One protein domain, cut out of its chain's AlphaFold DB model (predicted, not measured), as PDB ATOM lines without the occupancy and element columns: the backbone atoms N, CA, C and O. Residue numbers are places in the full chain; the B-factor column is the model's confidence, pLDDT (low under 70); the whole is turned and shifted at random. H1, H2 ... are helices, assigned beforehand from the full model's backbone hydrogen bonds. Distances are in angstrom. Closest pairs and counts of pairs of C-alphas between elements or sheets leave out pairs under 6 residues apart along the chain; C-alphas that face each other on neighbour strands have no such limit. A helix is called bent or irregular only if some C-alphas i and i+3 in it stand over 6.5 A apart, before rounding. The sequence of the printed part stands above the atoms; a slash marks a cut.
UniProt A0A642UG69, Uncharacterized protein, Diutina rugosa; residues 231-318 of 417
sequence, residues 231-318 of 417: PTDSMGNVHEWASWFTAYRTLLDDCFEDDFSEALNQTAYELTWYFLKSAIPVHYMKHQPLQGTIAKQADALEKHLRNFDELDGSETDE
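AT A GLANCE: This is residues 231 to 318 of the 417 residues of an uncharacterized protein of Diutina rugosa (UniProt A0A642UG69). Three helices, H1, H2 and H4, lie side by side at shallow tilts in a small bundle, with H1 touching both of the others. The one-turn helix H3 sits at the end of the bundle where H1 begins, and from that same end H5 runs outward, its residues 313 to 318 sticking out as a tail. The printed part has 88 residues with five named helices, H1 to H5 in chain order, and no named strand; the class is all helix. It is only just compact, close to loose, with a radius of gyration of the C-alphas of 14.4 A, and elongated, spanning 52 by 27 by 17 A.

IN THESE COORDINATES: After residues 231 to 237, H1 takes residues 238 to 256, 26.7 A long, beginning at C-alpha 238 (154.675, 118.766, 158.805). H2 is residues 263 to 279, 24.7 A; H3 is residues 282 to 285, 5.2 A; H4 is residues 294 to 306, 18.1 A. H5, residues 308 to 318, 16.7 A, ends at C-alpha 318 (150.551, 132.198, 174.318) and is irregular, but only just: C-alphas 315 and 318 are 6.8 A apart.

HOW THE PARTS SIT: H1 and H2 form a helical hairpin, opposite ways at 6 degrees, a shallow tilt; their closest C-alphas, Phe 256 and Asn 265, are 7.1 A apart. H1 touches H4, closest at the C-alphas of Ala 242 and Leu 305, 5.2 A, opposite ways at a shallow tilt of 25 degrees. H2 and H4 are close but not clearly touching, 7.7 A between their closest C-alphas, Glu 270 and Ile 294. H3 is close to H4 but not clearly touching, 6.9 A between their closest C-alphas, Tyr 284 and Leu 305. H4 and H5 meet only through their link; H2 and H5 are apart. Every O i to N i+4 pair is within hydrogen-bond range in H1, H2 and H4; in H5 it is 3 of 7, beside 4 of 8 O i to N i+3 pairs, and H3 is too short for an i+4 pair.

THE WHOLE: The farthest C-alphas, Glu 262 and Glu 318, are 52.4 A apart. The printed part has no cut and no long link. Its mean pLDDT is 75.4, with residues 257 to 264, 289 to 290 and 309 to 318 under 70.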
ATOM      1  N   PRO A 231     153.920 115.257 149.722       87.25
ATOM      2  CA  PRO A 231     152.592 115.525 150.264       87.25
ATOM      3  C   PRO A 231     151.875 116.636 149.482       87.25
ATOM      4  O   PRO A 231     152.471 117.651 149.113       87.25
ATOM      5  N   THR A 232     150.584 116.438 149.205       80.88
ATOM      6  CA  THR A 232     149.773 117.373 148.405       80.88
ATOM      7  C   THR A 232     149.375 118.617 149.188       80.88
ATOM      8  O   THR A 232     149.211 119.683 148.592       80.88
ATOM      9  N   ASP A 233     149.246 118.497 150.511       78.12
ATOM     10  CA  ASP A 233     148.965 119.633 151.375       78.12
ATOM     11  C   ASP A 233     150.256 120.340 151.781       78.12
ATOM     12  O   ASP A 233     151.188 119.759 152.348       78.12
ATOM     13  N   SER A 234     150.299 121.629 151.471       74.50
ATOM     14  CA  SER A 234     151.432 122.474 151.806       74.50
ATOM     15  C   SER A 234     151.382 122.966 153.250       74.50
ATOM     16  O   SER A 234     152.441 123.292 153.762       74.50
ATOM     17  N   MET A 235     150.226 122.984 153.929       73.00
ATOM     18  CA  MET A 235     150.084 123.522 155.291       73.00
ATOM     19  C   MET A 235     149.501 122.497 156.272       73.00
ATOM     20  O   MET A 235     148.653 121.692 155.915       73.00
ATOM     21  N   GLY A 236     149.951 122.538 157.532       71.62
ATOM     22  CA  GLY A 236     149.374 121.741 158.627       71.62
ATOM     23  C   GLY A 236     149.727 120.251 158.621       71.62
ATOM     24  O   GLY A 236     149.100 119.479 159.337       71.62
ATOM     25  N   ASN A 237     150.723 119.837 157.834       80.31
ATOM     26  CA  ASN A 237     151.055 118.425 157.644       80.31
ATOM     27  C   ASN A 237     152.557 118.136 157.762       80.31
ATOM     28  O   ASN A 237     153.150 117.367 157.001       80.31
ATOM     29  N   VAL A 238     153.215 118.810 158.704       82.00
ATOM     30  CA  VAL A 238     154.675 118.766 158.805       82.00
ATOM     31  C   VAL A 238     155.212 117.364 159.105       82.00
ATOM     32  O   VAL A 238     156.315 117.020 158.685       82.00
ATOM     33  N   HIS A 239     154.414 116.514 159.757       74.25
ATOM     34  CA  HIS A 239     154.769 115.124 160.030       74.25
ATOM     35  C   HIS A 239     154.826 114.248 158.770       74.25
ATOM     36  O   HIS A 239     155.739 113.422 158.663       74.25
ATOM     37  N   GLU A 240     153.922 114.427 157.800       74.56
ATOM     38  CA  GLU A 240     154.028 113.725 156.513       74.56
ATOM     39  C   GLU A 240     155.224 114.242 155.714       74.56
ATOM     40  O   GLU A 240     155.974 113.438 155.166       74.56
ATOM     41  N   TRP A 241     155.482 115.554 155.730       84.75
ATOM     42  CA  TRP A 241     156.682 116.133 155.116       84.75
ATOM     43  C   TRP A 241     157.977 115.604 155.746       84.75
ATOM     44  O   TRP A 241     158.905 115.250 155.021       84.75
ATOM     45  N   ALA A 242     158.036 115.482 157.076       79.19
ATOM     46  CA  ALA A 242     159.172 114.903 157.793       79.19
ATOM     47  C   ALA A 242     159.378 113.424 157.435       79.19
ATOM     48  O   ALA A 242     160.508 112.989 157.209       79.19
ATOM     49  N   SER A 243     158.290 112.651 157.371       73.88
ATOM     50  CA  SER A 243     158.328 111.216 157.065       73.88
ATOM     51  C   SER A 243     158.740 110.964 155.616       73.88
ATOM     52  O   SER A 243     159.630 110.153 155.364       73.88
ATOM     53  N   TRP A 244     158.159 111.714 154.677       88.44
ATOM     54  CA  TRP A 244     158.533 111.702 153.265       88.44
ATOM     55  C   TRP A 244     160.010 112.064 153.083       88.44
ATOM     56  O   TRP A 244     160.756 111.328 152.440       88.44
ATOM     57  N   PHE A 245     160.463 113.149 153.716       84.88
ATOM     58  CA  PHE A 245     161.852 113.587 153.635       84.88
ATOM     59  C   PHE A 245     162.822 112.544 154.194       84.88
ATOM     60  O   PHE A 245     163.832 112.255 153.560       84.88
ATOM     61  N   THR A 246     162.497 111.947 155.345       79.50
ATOM     62  CA  THR A 246     163.313 110.888 155.960       79.50
ATOM     63  C   THR A 246     163.428 109.684 155.027       79.50
ATOM     64  O   THR A 246     164.528 109.202 154.795       79.50
ATOM     65  N   ALA A 247     162.315 109.234 154.438       73.88
ATOM     66  CA  ALA A 247     162.312 108.090 153.528       73.88
ATOM     67  C   ALA A 247     163.188 108.333 152.289       73.88
ATOM     68  O   ALA A 247     164.009 107.491 151.935       73.88
ATOM     69  N   TYR A 248     163.060 109.503 151.656       81.19
ATOM     70  CA  TYR A 248     163.878 109.852 150.493       81.19
ATOM     71  C   TYR A 248     165.345 110.080 150.844       81.19
ATOM     72  O   TYR A 248     166.217 109.751 150.047       81.19
ATOM     73  N   ARG A 249     165.631 110.610 152.033       82.56
ATOM     74  CA  ARG A 249     166.995 110.734 152.539       82.56
ATOM     75  C   ARG A 249     167.643 109.361 152.723       82.56
ATOM     76  O   ARG A 249     168.725 109.162 152.194       82.56
ATOM     77  N   THR A 250     166.986 108.425 153.411       76.75
ATOM     78  CA  THR A 250     167.511 107.062 153.600       76.75
ATOM     79  C   THR A 250     167.748 106.372 152.261       76.75
ATOM     80  O   THR A 250     168.804 105.797 152.060       76.75
ATOM     81  N   LEU A 251     166.827 106.523 151.303       75.25
ATOM     82  CA  LEU A 251     167.021 106.001 149.949       75.25
ATOM     83  C   LEU A 251     168.242 106.611 149.249       75.25
ATOM     84  O   LEU A 251     168.932 105.905 148.523       75.25
ATOM     85  N   LEU A 252     168.501 107.909 149.430       79.25
ATOM     86  CA  LEU A 252     169.702 108.547 148.890       79.25
ATOM     87  C   LEU A 252     170.968 108.045 149.577       79.25
ATOM     88  O   LEU A 252     171.942 107.768 148.893       79.25
ATOM     89  N   ASP A 253     170.963 107.911 150.896       79.81
ATOM     90  CA  ASP A 253     172.128 107.400 151.611       79.81
ATOM     91  C   ASP A 253     172.409 105.936 151.174       79.81
ATOM     92  O   ASP A 253     173.519 105.648 150.728       79.81
ATOM     93  N   ASP A 254     171.385 105.077 151.080       76.56
ATOM     94  CA  ASP A 254     171.502 103.683 150.609       76.56
ATOM     95  C   ASP A 254     171.958 103.567 149.138       76.56
ATOM     96  O   ASP A 254     172.705 102.660 148.773       76.56
ATOM     97  N   CYS A 255     171.501 104.464 148.253       72.88
ATOM     98  CA  CYS A 255     171.855 104.418 146.826       72.88
ATOM     99  C   CYS A 255     173.291 104.870 146.543       72.88
ATOM    100  O   CYS A 255     173.797 104.612 145.448       72.88
ATOM    101  N   PHE A 256     173.920 105.585 147.475       75.50
ATOM    102  CA  PHE A 256     175.219 106.212 147.256       75.50
ATOM    103  C   PHE A 256     176.300 105.762 148.254       75.50
ATOM    104  O   PHE A 256     177.460 106.089 148.023       75.50
ATOM    105  N   GLU A 257     175.979 104.977 149.293       67.69
ATOM    106  CA  GLU A 257     176.921 104.533 150.341       67.69
ATOM    107  C   GLU A 257     178.105 103.678 149.841       67.69
ATOM    108  O   GLU A 257     179.195 103.785 150.409       67.69
ATOM    109  N   ASP A 258     177.947 102.902 148.763       60.62
ATOM    110  CA  ASP A 258     178.928 101.861 148.401       60.62
ATOM    111  C   ASP A 258     180.000 102.263 147.359       60.62
ATOM    112  O   ASP A 258     181.045 101.620 147.308       60.62
ATOM    113  N   ASP A 259     179.835 103.339 146.573       55.94
ATOM    114  CA  ASP A 259     180.750 103.655 145.449       55.94
ATOM    115  C   ASP A 259     180.966 105.171 145.210       55.94
ATOM    116  O   ASP A 259     180.786 105.721 144.117       55.94
ATOM    117  N   PHE A 260     181.422 105.891 146.239       53.31
ATOM    118  CA  PHE A 260     181.750 107.330 146.166       53.31
ATOM    119  C   PHE A 260     182.988 107.689 145.307       53.31
ATOM    120  O   PHE A 260     183.437 108.838 145.324       53.31
ATOM    121  N   SER A 261     183.575 106.751 144.552       55.19
ATOM    122  CA  SER A 261     184.824 107.014 143.812       55.19
ATOM    123  C   SER A 261     184.643 107.796 142.500       55.19
ATOM    124  O   SER A 261     185.610 108.380 142.004       55.19
ATOM    125  N   GLU A 262     183.422 107.903 141.963       66.44
ATOM    126  CA  GLU A 262     183.148 108.671 140.744       66.44
ATOM    127  C   GLU A 262     182.537 110.048 141.037       66.44
ATOM    128  O   GLU A 262     181.477 110.183 141.648       66.44
ATOM    129  N   ALA A 263     183.160 111.103 140.501       67.44
ATOM    130  CA  ALA A 263     182.663 112.485 140.555       67.44
ATOM    131  C   ALA A 263     181.221 112.651 140.012       67.44
ATOM    132  O   ALA A 263     180.533 113.631 140.326       67.44
ATOM    133  N   LEU A 264     180.751 111.690 139.208       64.00
ATOM    134  CA  LEU A 264     179.384 111.631 138.703       64.00
ATOM    135  C   LEU A 264     178.366 111.327 139.819       64.00
ATOM    136  O   LEU A 264     177.322 111.980 139.870       64.00
ATOM    137  N   ASN A 265     178.700 110.421 140.746       74.81
ATOM    138  CA  ASN A 265     177.845 110.032 141.874       74.81
ATOM    139  C   ASN A 265     177.693 111.181 142.872       74.81
ATOM    140  O   ASN A 265     176.581 111.487 143.297       74.81
ATOM    141  N   GLN A 266     178.779 111.912 143.138       80.31
ATOM    142  CA  GLN A 266     178.732 113.126 143.957       80.31
ATOM    143  C   GLN A 266     177.807 114.191 143.342       80.31
ATOM    144  O   GLN A 266     176.976 114.776 144.032       80.31
ATOM    145  N   THR A 267     177.898 114.406 142.025       80.50
ATOM    146  CA  THR A 267     177.042 115.378 141.323       80.50
ATOM    147  C   THR A 267     175.566 114.956 141.345       80.50
ATOM    148  O   THR A 267     174.677 115.799 141.482       80.50
ATOM    149  N   ALA A 268     175.287 113.656 141.211       79.50
ATOM    150  CA  ALA A 268     173.934 113.113 141.280       79.50
ATOM    151  C   ALA A 268     173.336 113.231 142.688       79.50
ATOM    152  O   ALA A 268     172.190 113.667 142.824       79.50
ATOM    153  N   TYR A 269     174.124 112.941 143.723       83.69
ATOM    154  CA  TYR A 269     173.737 113.115 145.118       83.69
ATOM    155  C   TYR A 269     173.415 114.583 145.432       83.69
ATOM    156  O   TYR A 269     172.321 114.896 145.898       83.69
ATOM    157  N   GLU A 270     174.314 115.512 145.084       84.12
ATOM    158  CA  GLU A 270     174.127 116.952 145.313       84.12
ATOM    159  C   GLU A 270     172.883 117.510 144.614       84.12
ATOM    160  O   GLU A 270     172.148 118.330 145.175       84.12
ATOM    161  N   LEU A 271     172.617 117.055 143.390       82.50
ATOM    162  CA  LEU A 271     171.463 117.514 142.632       82.50
ATOM    163  C   LEU A 271     170.150 116.934 143.164       82.50
ATOM    164  O   LEU A 271     169.150 117.646 143.257       82.50
ATOM    165  N   THR A 272     170.143 115.655 143.531       81.62
ATOM    166  CA  THR A 272     168.945 115.017 144.084       81.62
ATOM    167  C   THR A 272     168.624 115.594 145.461       81.62
ATOM    168  O   THR A 272     167.463 115.882 145.756       81.62
ATOM    169  N   TRP A 273     169.658 115.918 146.239       85.31
ATOM    170  CA  TRP A 273     169.539 116.695 147.466       85.31
ATOM    171  C   TRP A 273     168.902 118.071 147.239       85.31
ATOM    172  O   TRP A 273     167.980 118.474 147.953       85.31
ATOM    173  N   TYR A 274     169.360 118.792 146.214       87.75
ATOM    174  CA  TYR A 274     168.796 120.088 145.850       87.75
ATOM    175  C   TYR A 274     167.303 119.992 145.501       87.75
ATOM    176  O   TYR A 274     166.515 120.833 145.943       87.75
ATOM    177  N   PHE A 275     166.895 118.968 144.749       84.88
ATOM    178  CA  PHE A 275     165.484 118.744 144.428       84.88
ATOM    179  C   PHE A 275     164.654 118.405 145.661       84.88
ATOM    180  O   PHE A 275     163.582 118.985 145.835       84.88
ATOM    181  N   LEU A 276     165.168 117.544 146.543       85.56
ATOM    182  CA  LEU A 276     164.497 117.171 147.785       85.56
ATOM    183  C   LEU A 276     164.244 118.399 148.672       85.56
ATOM    184  O   LEU A 276     163.125 118.632 149.127       85.56
ATOM    185  N   LYS A 277     165.265 119.243 148.840       87.50
ATOM    186  CA  LYS A 277     165.170 120.491 149.607       87.50
ATOM    187  C   LYS A 277     164.201 121.492 148.977       87.50
ATOM    188  O   LYS A 277     163.451 122.147 149.690       87.50
ATOM    189  N   SER A 278     164.215 121.610 147.649       86.38
ATOM    190  CA  SER A 278     163.357 122.547 146.910       86.38
ATOM    191  C   SER A 278     161.883 122.131 146.890       86.38
ATOM    192  O   SER A 278     161.017 122.970 146.648       86.38
ATOM    193  N   ALA A 279     161.590 120.849 147.116       88.50
ATOM    194  CA  ALA A 279     160.227 120.334 147.151       88.50
ATOM    195  C   ALA A 279     159.482 120.697 148.446       88.50
ATOM    196  O   ALA A 279     158.253 120.773 148.419       88.50
ATOM    197  N   ILE A 280     160.204 120.938 149.547       87.75
ATOM    198  CA  ILE A 280     159.621 121.287 150.846       87.75
ATOM    199  C   ILE A 280     159.129 122.745 150.832       87.75
ATOM    200  O   ILE A 280     159.871 123.644 150.423       87.75
ATOM    201  N   PRO A 281     157.898 123.019 151.302       90.00
ATOM    202  CA  PRO A 281     157.359 124.368 151.390       90.00
ATOM    203  C   PRO A 281     158.262 125.337 152.163       90.00
ATOM    204  O   PRO A 281     158.772 125.032 153.238       90.00
ATOM    205  N   VAL A 282     158.400 126.560 151.640       84.38
ATOM    206  CA  VAL A 282     159.326 127.585 152.165       84.38
ATOM    207  C   VAL A 282     159.062 127.937 153.635       84.38
ATOM    208  O   VAL A 282     159.998 128.260 154.363       84.38
ATOM    209  N   HIS A 283     157.814 127.866 154.101       82.50
ATOM    210  CA  HIS A 283     157.485 128.170 155.495       82.50
ATOM    211  C   HIS A 283     158.027 127.116 156.474       82.50
ATOM    212  O   HIS A 283     158.453 127.497 157.559       82.50
ATOM    213  N   TYR A 284     158.142 125.845 156.067       82.38
ATOM    214  CA  TYR A 284     158.800 124.794 156.857       82.38
ATOM    215  C   TYR A 284     160.329 124.904 156.885       82.38
ATOM    216  O   TYR A 284     160.998 124.127 157.553       82.38
ATOM    217  N   MET A 285     160.899 125.845 156.130       84.69
ATOM    218  CA  MET A 285     162.341 126.112 156.078       84.69
ATOM    219  C   MET A 285     162.724 127.381 156.850       84.69
ATOM    220  O   MET A 285     163.897 127.772 156.880       84.69
ATOM    221  N   LYS A 286     161.745 128.070 157.449       80.69
ATOM    222  CA  LYS A 286     161.967 129.314 158.185       80.69
ATOM    223  C   LYS A 286     162.841 129.006 159.411       80.69
ATOM    224  O   LYS A 286     162.556 128.089 160.164       80.69
ATOM    225  N   HIS A 287     163.905 129.789 159.613       75.25
ATOM    226  CA  HIS A 287     164.870 129.653 160.722       75.25
ATOM    227  C   HIS A 287     165.924 128.531 160.606       75.25
ATOM    228  O   HIS A 287     166.669 128.302 161.559       75.25
ATOM    229  N   GLN A 288     166.080 127.883 159.446       74.38
ATOM    230  CA  GLN A 288     167.169 126.919 159.254       74.38
ATOM    231  C   GLN A 288     168.555 127.568 159.058       74.38
ATOM    232  O   GLN A 288     168.718 128.436 158.194       74.38
ATOM    233  N   PRO A 289     169.608 127.089 159.751       59.34
ATOM    234  CA  PRO A 289     170.985 127.413 159.398       59.34
ATOM    235  C   PRO A 289     171.407 126.638 158.137       59.34
ATOM    236  O   PRO A 289     171.567 125.423 158.149       59.34
ATOM    237  N   LEU A 290     171.630 127.357 157.033       69.25
ATOM    238  CA  LEU A 290     172.016 126.804 155.722       69.25
ATOM    239  C   LEU A 290     173.509 126.424 155.609       69.25
ATOM    240  O   LEU A 290     174.034 126.315 154.504       69.25
ATOM    241  N   GLN A 291     174.222 126.275 156.726       75.69
ATOM    242  CA  GLN A 291     175.680 126.140 156.730       75.69
ATOM    243  C   GLN A 291     176.119 124.721 157.110       75.69
ATOM    244  O   GLN A 291     175.625 124.147 158.077       75.69
ATOM    245  N   GLY A 292     177.085 124.171 156.368       82.81
ATOM    246  CA  GLY A 292     177.676 122.852 156.621       82.81
ATOM    247  C   GLY A 292     177.571 121.894 155.434       82.81
ATOM    248  O   GLY A 292     177.085 122.265 154.366       82.81
ATOM    249  N   THR A 293     178.048 120.663 155.630       85.31
ATOM    250  CA  THR A 293     177.954 119.569 154.649       85.31
ATOM    251  C   THR A 293     176.496 119.169 154.402       85.31
ATOM    252  O   THR A 293     175.648 119.388 155.266       85.31
ATOM    253  N   ILE A 294     176.198 118.556 153.250       81.31
ATOM    254  CA  ILE A 294     174.836 118.109 152.898       81.31
ATOM    255  C   ILE A 294     174.242 117.208 153.985       81.31
ATOM    256  O   ILE A 294     173.144 117.490 154.448       81.31
ATOM    257  N   ALA A 295     175.006 116.236 154.488       77.62
ATOM    258  CA  ALA A 295     174.586 115.382 155.601       77.62
ATOM    259  C   ALA A 295     174.180 116.183 156.857       77.62
ATOM    260  O   ALA A 295     173.123 115.950 157.434       77.62
ATOM    261  N   LYS A 296     174.956 117.212 157.240       82.31
ATOM    262  CA  LYS A 296     174.610 118.075 158.385       82.31
ATOM    263  C   LYS A 296     173.361 118.915 158.124       82.31
ATOM    264  O   LYS A 296     172.573 119.133 159.040       82.31
ATOM    265  N   GLN A 297     173.184 119.396 156.894       81.38
ATOM    266  CA  GLN A 297     171.964 120.099 156.493       81.38
ATOM    267  C   GLN A 297     170.754 119.156 156.514       81.38
ATOM    268  O   GLN A 297     169.670 119.582 156.905       81.38
ATOM    269  N   ALA A 298     170.947 117.886 156.146       79.44
ATOM    270  CA  ALA A 298     169.924 116.853 156.172       79.44
ATOM    271  C   ALA A 298     169.457 116.539 157.588       79.44
ATOM    272  O   ALA A 298     168.266 116.641 157.868       79.44
ATOM    273  N   ASP A 299     170.399 116.277 158.494       80.25
ATOM    274  CA  ASP A 299     170.117 116.055 159.914       80.25
ATOM    275  C   ASP A 299     169.401 117.248 160.547       80.25
ATOM    276  O   ASP A 299     168.425 117.091 161.286       80.25
ATOM    277  N   ALA A 300     169.868 118.461 160.248       83.00
ATOM    278  CA  ALA A 300     169.258 119.681 160.757       83.00
ATOM    279  C   ALA A 300     167.831 119.877 160.226       83.00
ATOM    280  O   ALA A 300     166.975 120.366 160.961       83.00
ATOM    281  N   LEU A 301     167.565 119.506 158.970       81.44
ATOM    282  CA  LEU A 301     166.250 119.627 158.340       81.44
ATOM    283  C   LEU A 301     165.277 118.571 158.824       81.44
ATOM    284  O   LEU A 301     164.155 118.909 159.178       81.44
ATOM    285  N   GLU A 302     165.717 117.329 158.948       83.00
ATOM    286  CA  GLU A 302     164.896 116.274 159.521       83.00
ATOM    287  C   GLU A 302     164.501 116.608 160.966       83.00
ATOM    288  O   GLU A 302     163.324 116.562 161.323       83.00
ATOM    289  N   LYS A 303     165.470 117.028 161.790       84.44
ATOM    290  CA  LYS A 303     165.211 117.452 163.169       84.44
ATOM    291  C   LYS A 303     164.284 118.666 163.230       84.44
ATOM    292  O   LYS A 303     163.424 118.726 164.103       84.44
ATOM    293  N   HIS A 304     164.450 119.624 162.318       83.50
ATOM    294  CA  HIS A 304     163.588 120.800 162.242       83.50
ATOM    295  C   HIS A 304     162.157 120.433 161.851       83.50
ATOM    296  O   HIS A 304     161.248 120.850 162.551       83.50
ATOM    297  N   LEU A 305     161.951 119.608 160.819       80.62
ATOM    298  CA  LEU A 305     160.621 119.160 160.392       80.62
ATOM    299  C   LEU A 305     159.924 118.329 161.477       80.62
ATOM    300  O   LEU A 305     158.739 118.518 161.733       80.62
ATOM    301  N   ARG A 306     160.657 117.453 162.177       76.81
ATOM    302  CA  ARG A 306     160.108 116.675 163.303       76.81
ATOM    303  C   ARG A 306     159.679 117.551 164.481       76.81
ATOM    304  O   ARG A 306     158.725 117.197 165.168       76.81
ATOM    305  N   ASN A 307     160.358 118.678 164.687       79.00
ATOM    306  CA  ASN A 307     160.119 119.595 165.802       79.00
ATOM    307  C   ASN A 307     159.419 120.892 165.365       79.00
ATOM    308  O   ASN A 307     159.346 121.836 166.148       79.00
ATOM    309  N   PHE A 308     158.946 120.980 164.120       75.75
ATOM    310  CA  PHE A 308     158.457 122.235 163.552       75.75
ATOM    311  C   PHE A 308     157.240 122.744 164.324       75.75
ATOM    312  O   PHE A 308     157.211 123.906 164.709       75.75
ATOM    313  N   ASP A 309     156.312 121.850 164.670       66.50
ATOM    314  CA  ASP A 309     155.137 122.177 165.485       66.50
ATOM    315  C   ASP A 309     155.495 122.597 166.922       66.50
ATOM    316  O   ASP A 309     154.748 123.341 167.554       66.50
ATOM    317  N   GLU A 310     156.640 122.150 167.451       65.31
ATOM    318  CA  GLU A 310     157.142 122.575 168.766       65.31
ATOM    319  C   GLU A 310     157.793 123.971 168.698       65.31
ATOM    320  O   GLU A 310     157.746 124.723 169.671       65.31
ATOM    321  N   LEU A 311     158.375 124.339 167.549       60.16
ATOM    322  CA  LEU A 311     159.045 125.625 167.325       60.16
ATOM    323  C   LEU A 311     158.068 126.726 166.875       60.16
ATOM    324  O   LEU A 311     158.070 127.809 167.460       60.16
ATOM    325  N   ASP A 312     157.209 126.447 165.893       61.09
ATOM    326  CA  ASP A 312     156.153 127.351 165.396       61.09
ATOM    327  C   ASP A 312     155.002 127.471 166.414       61.09
ATOM    328  O   ASP A 312     154.367 128.517 166.582       61.09
ATOM    329  N   GLY A 313     154.820 126.419 167.219       47.66
ATOM    330  CA  GLY A 313     153.964 126.430 168.396       47.66
ATOM    331  C   GLY A 313     154.355 127.483 169.432       47.66
ATOM    332  O   GLY A 313     153.481 127.889 170.180       47.66
ATOM    333  N   SER A 314     155.595 127.988 169.470       49.38
ATOM    334  CA  SER A 314     156.005 128.989 170.472       49.38
ATOM    335  C   SER A 314     155.411 130.390 170.251       49.38
ATOM    336  O   SER A 314     155.220 131.114 171.227       49.38
ATOM    337  N   GLU A 315     155.039 130.754 169.015       42.53
ATOM    338  CA  GLU A 315     154.336 132.017 168.714       42.53
ATOM    339  C   GLU A 315     152.810 131.904 168.899       42.53
ATOM    340  O   GLU A 315     152.134 132.904 169.138       42.53
ATOM    341  N   THR A 316     152.245 130.691 168.846       45.00
ATOM    342  CA  THR A 316     150.804 130.442 169.067       45.00
ATOM    343  C   THR A 316     150.472 129.907 170.469       45.00
ATOM    344  O   THR A 316     149.316 129.990 170.898       45.00
ATOM    345  N   ASP A 317     151.469 129.436 171.227       42.28
ATOM    346  CA  ASP A 317     151.317 128.863 172.572       42.28
ATOM    347  C   ASP A 317     150.822 129.883 173.595       42.28
ATOM    348  O   ASP A 317     150.192 129.503 174.577       42.28
ATOM    349  N   GLU A 318     151.047 131.180 173.387       45.50
ATOM    350  CA  GLU A 318     150.551 132.198 174.318       45.50
ATOM    351  C   GLU A 318     149.018 132.324 174.271       45.50
ATOM    352  O   GLU A 318     148.390 132.695 175.261       45.50
TER     353      GLU A 318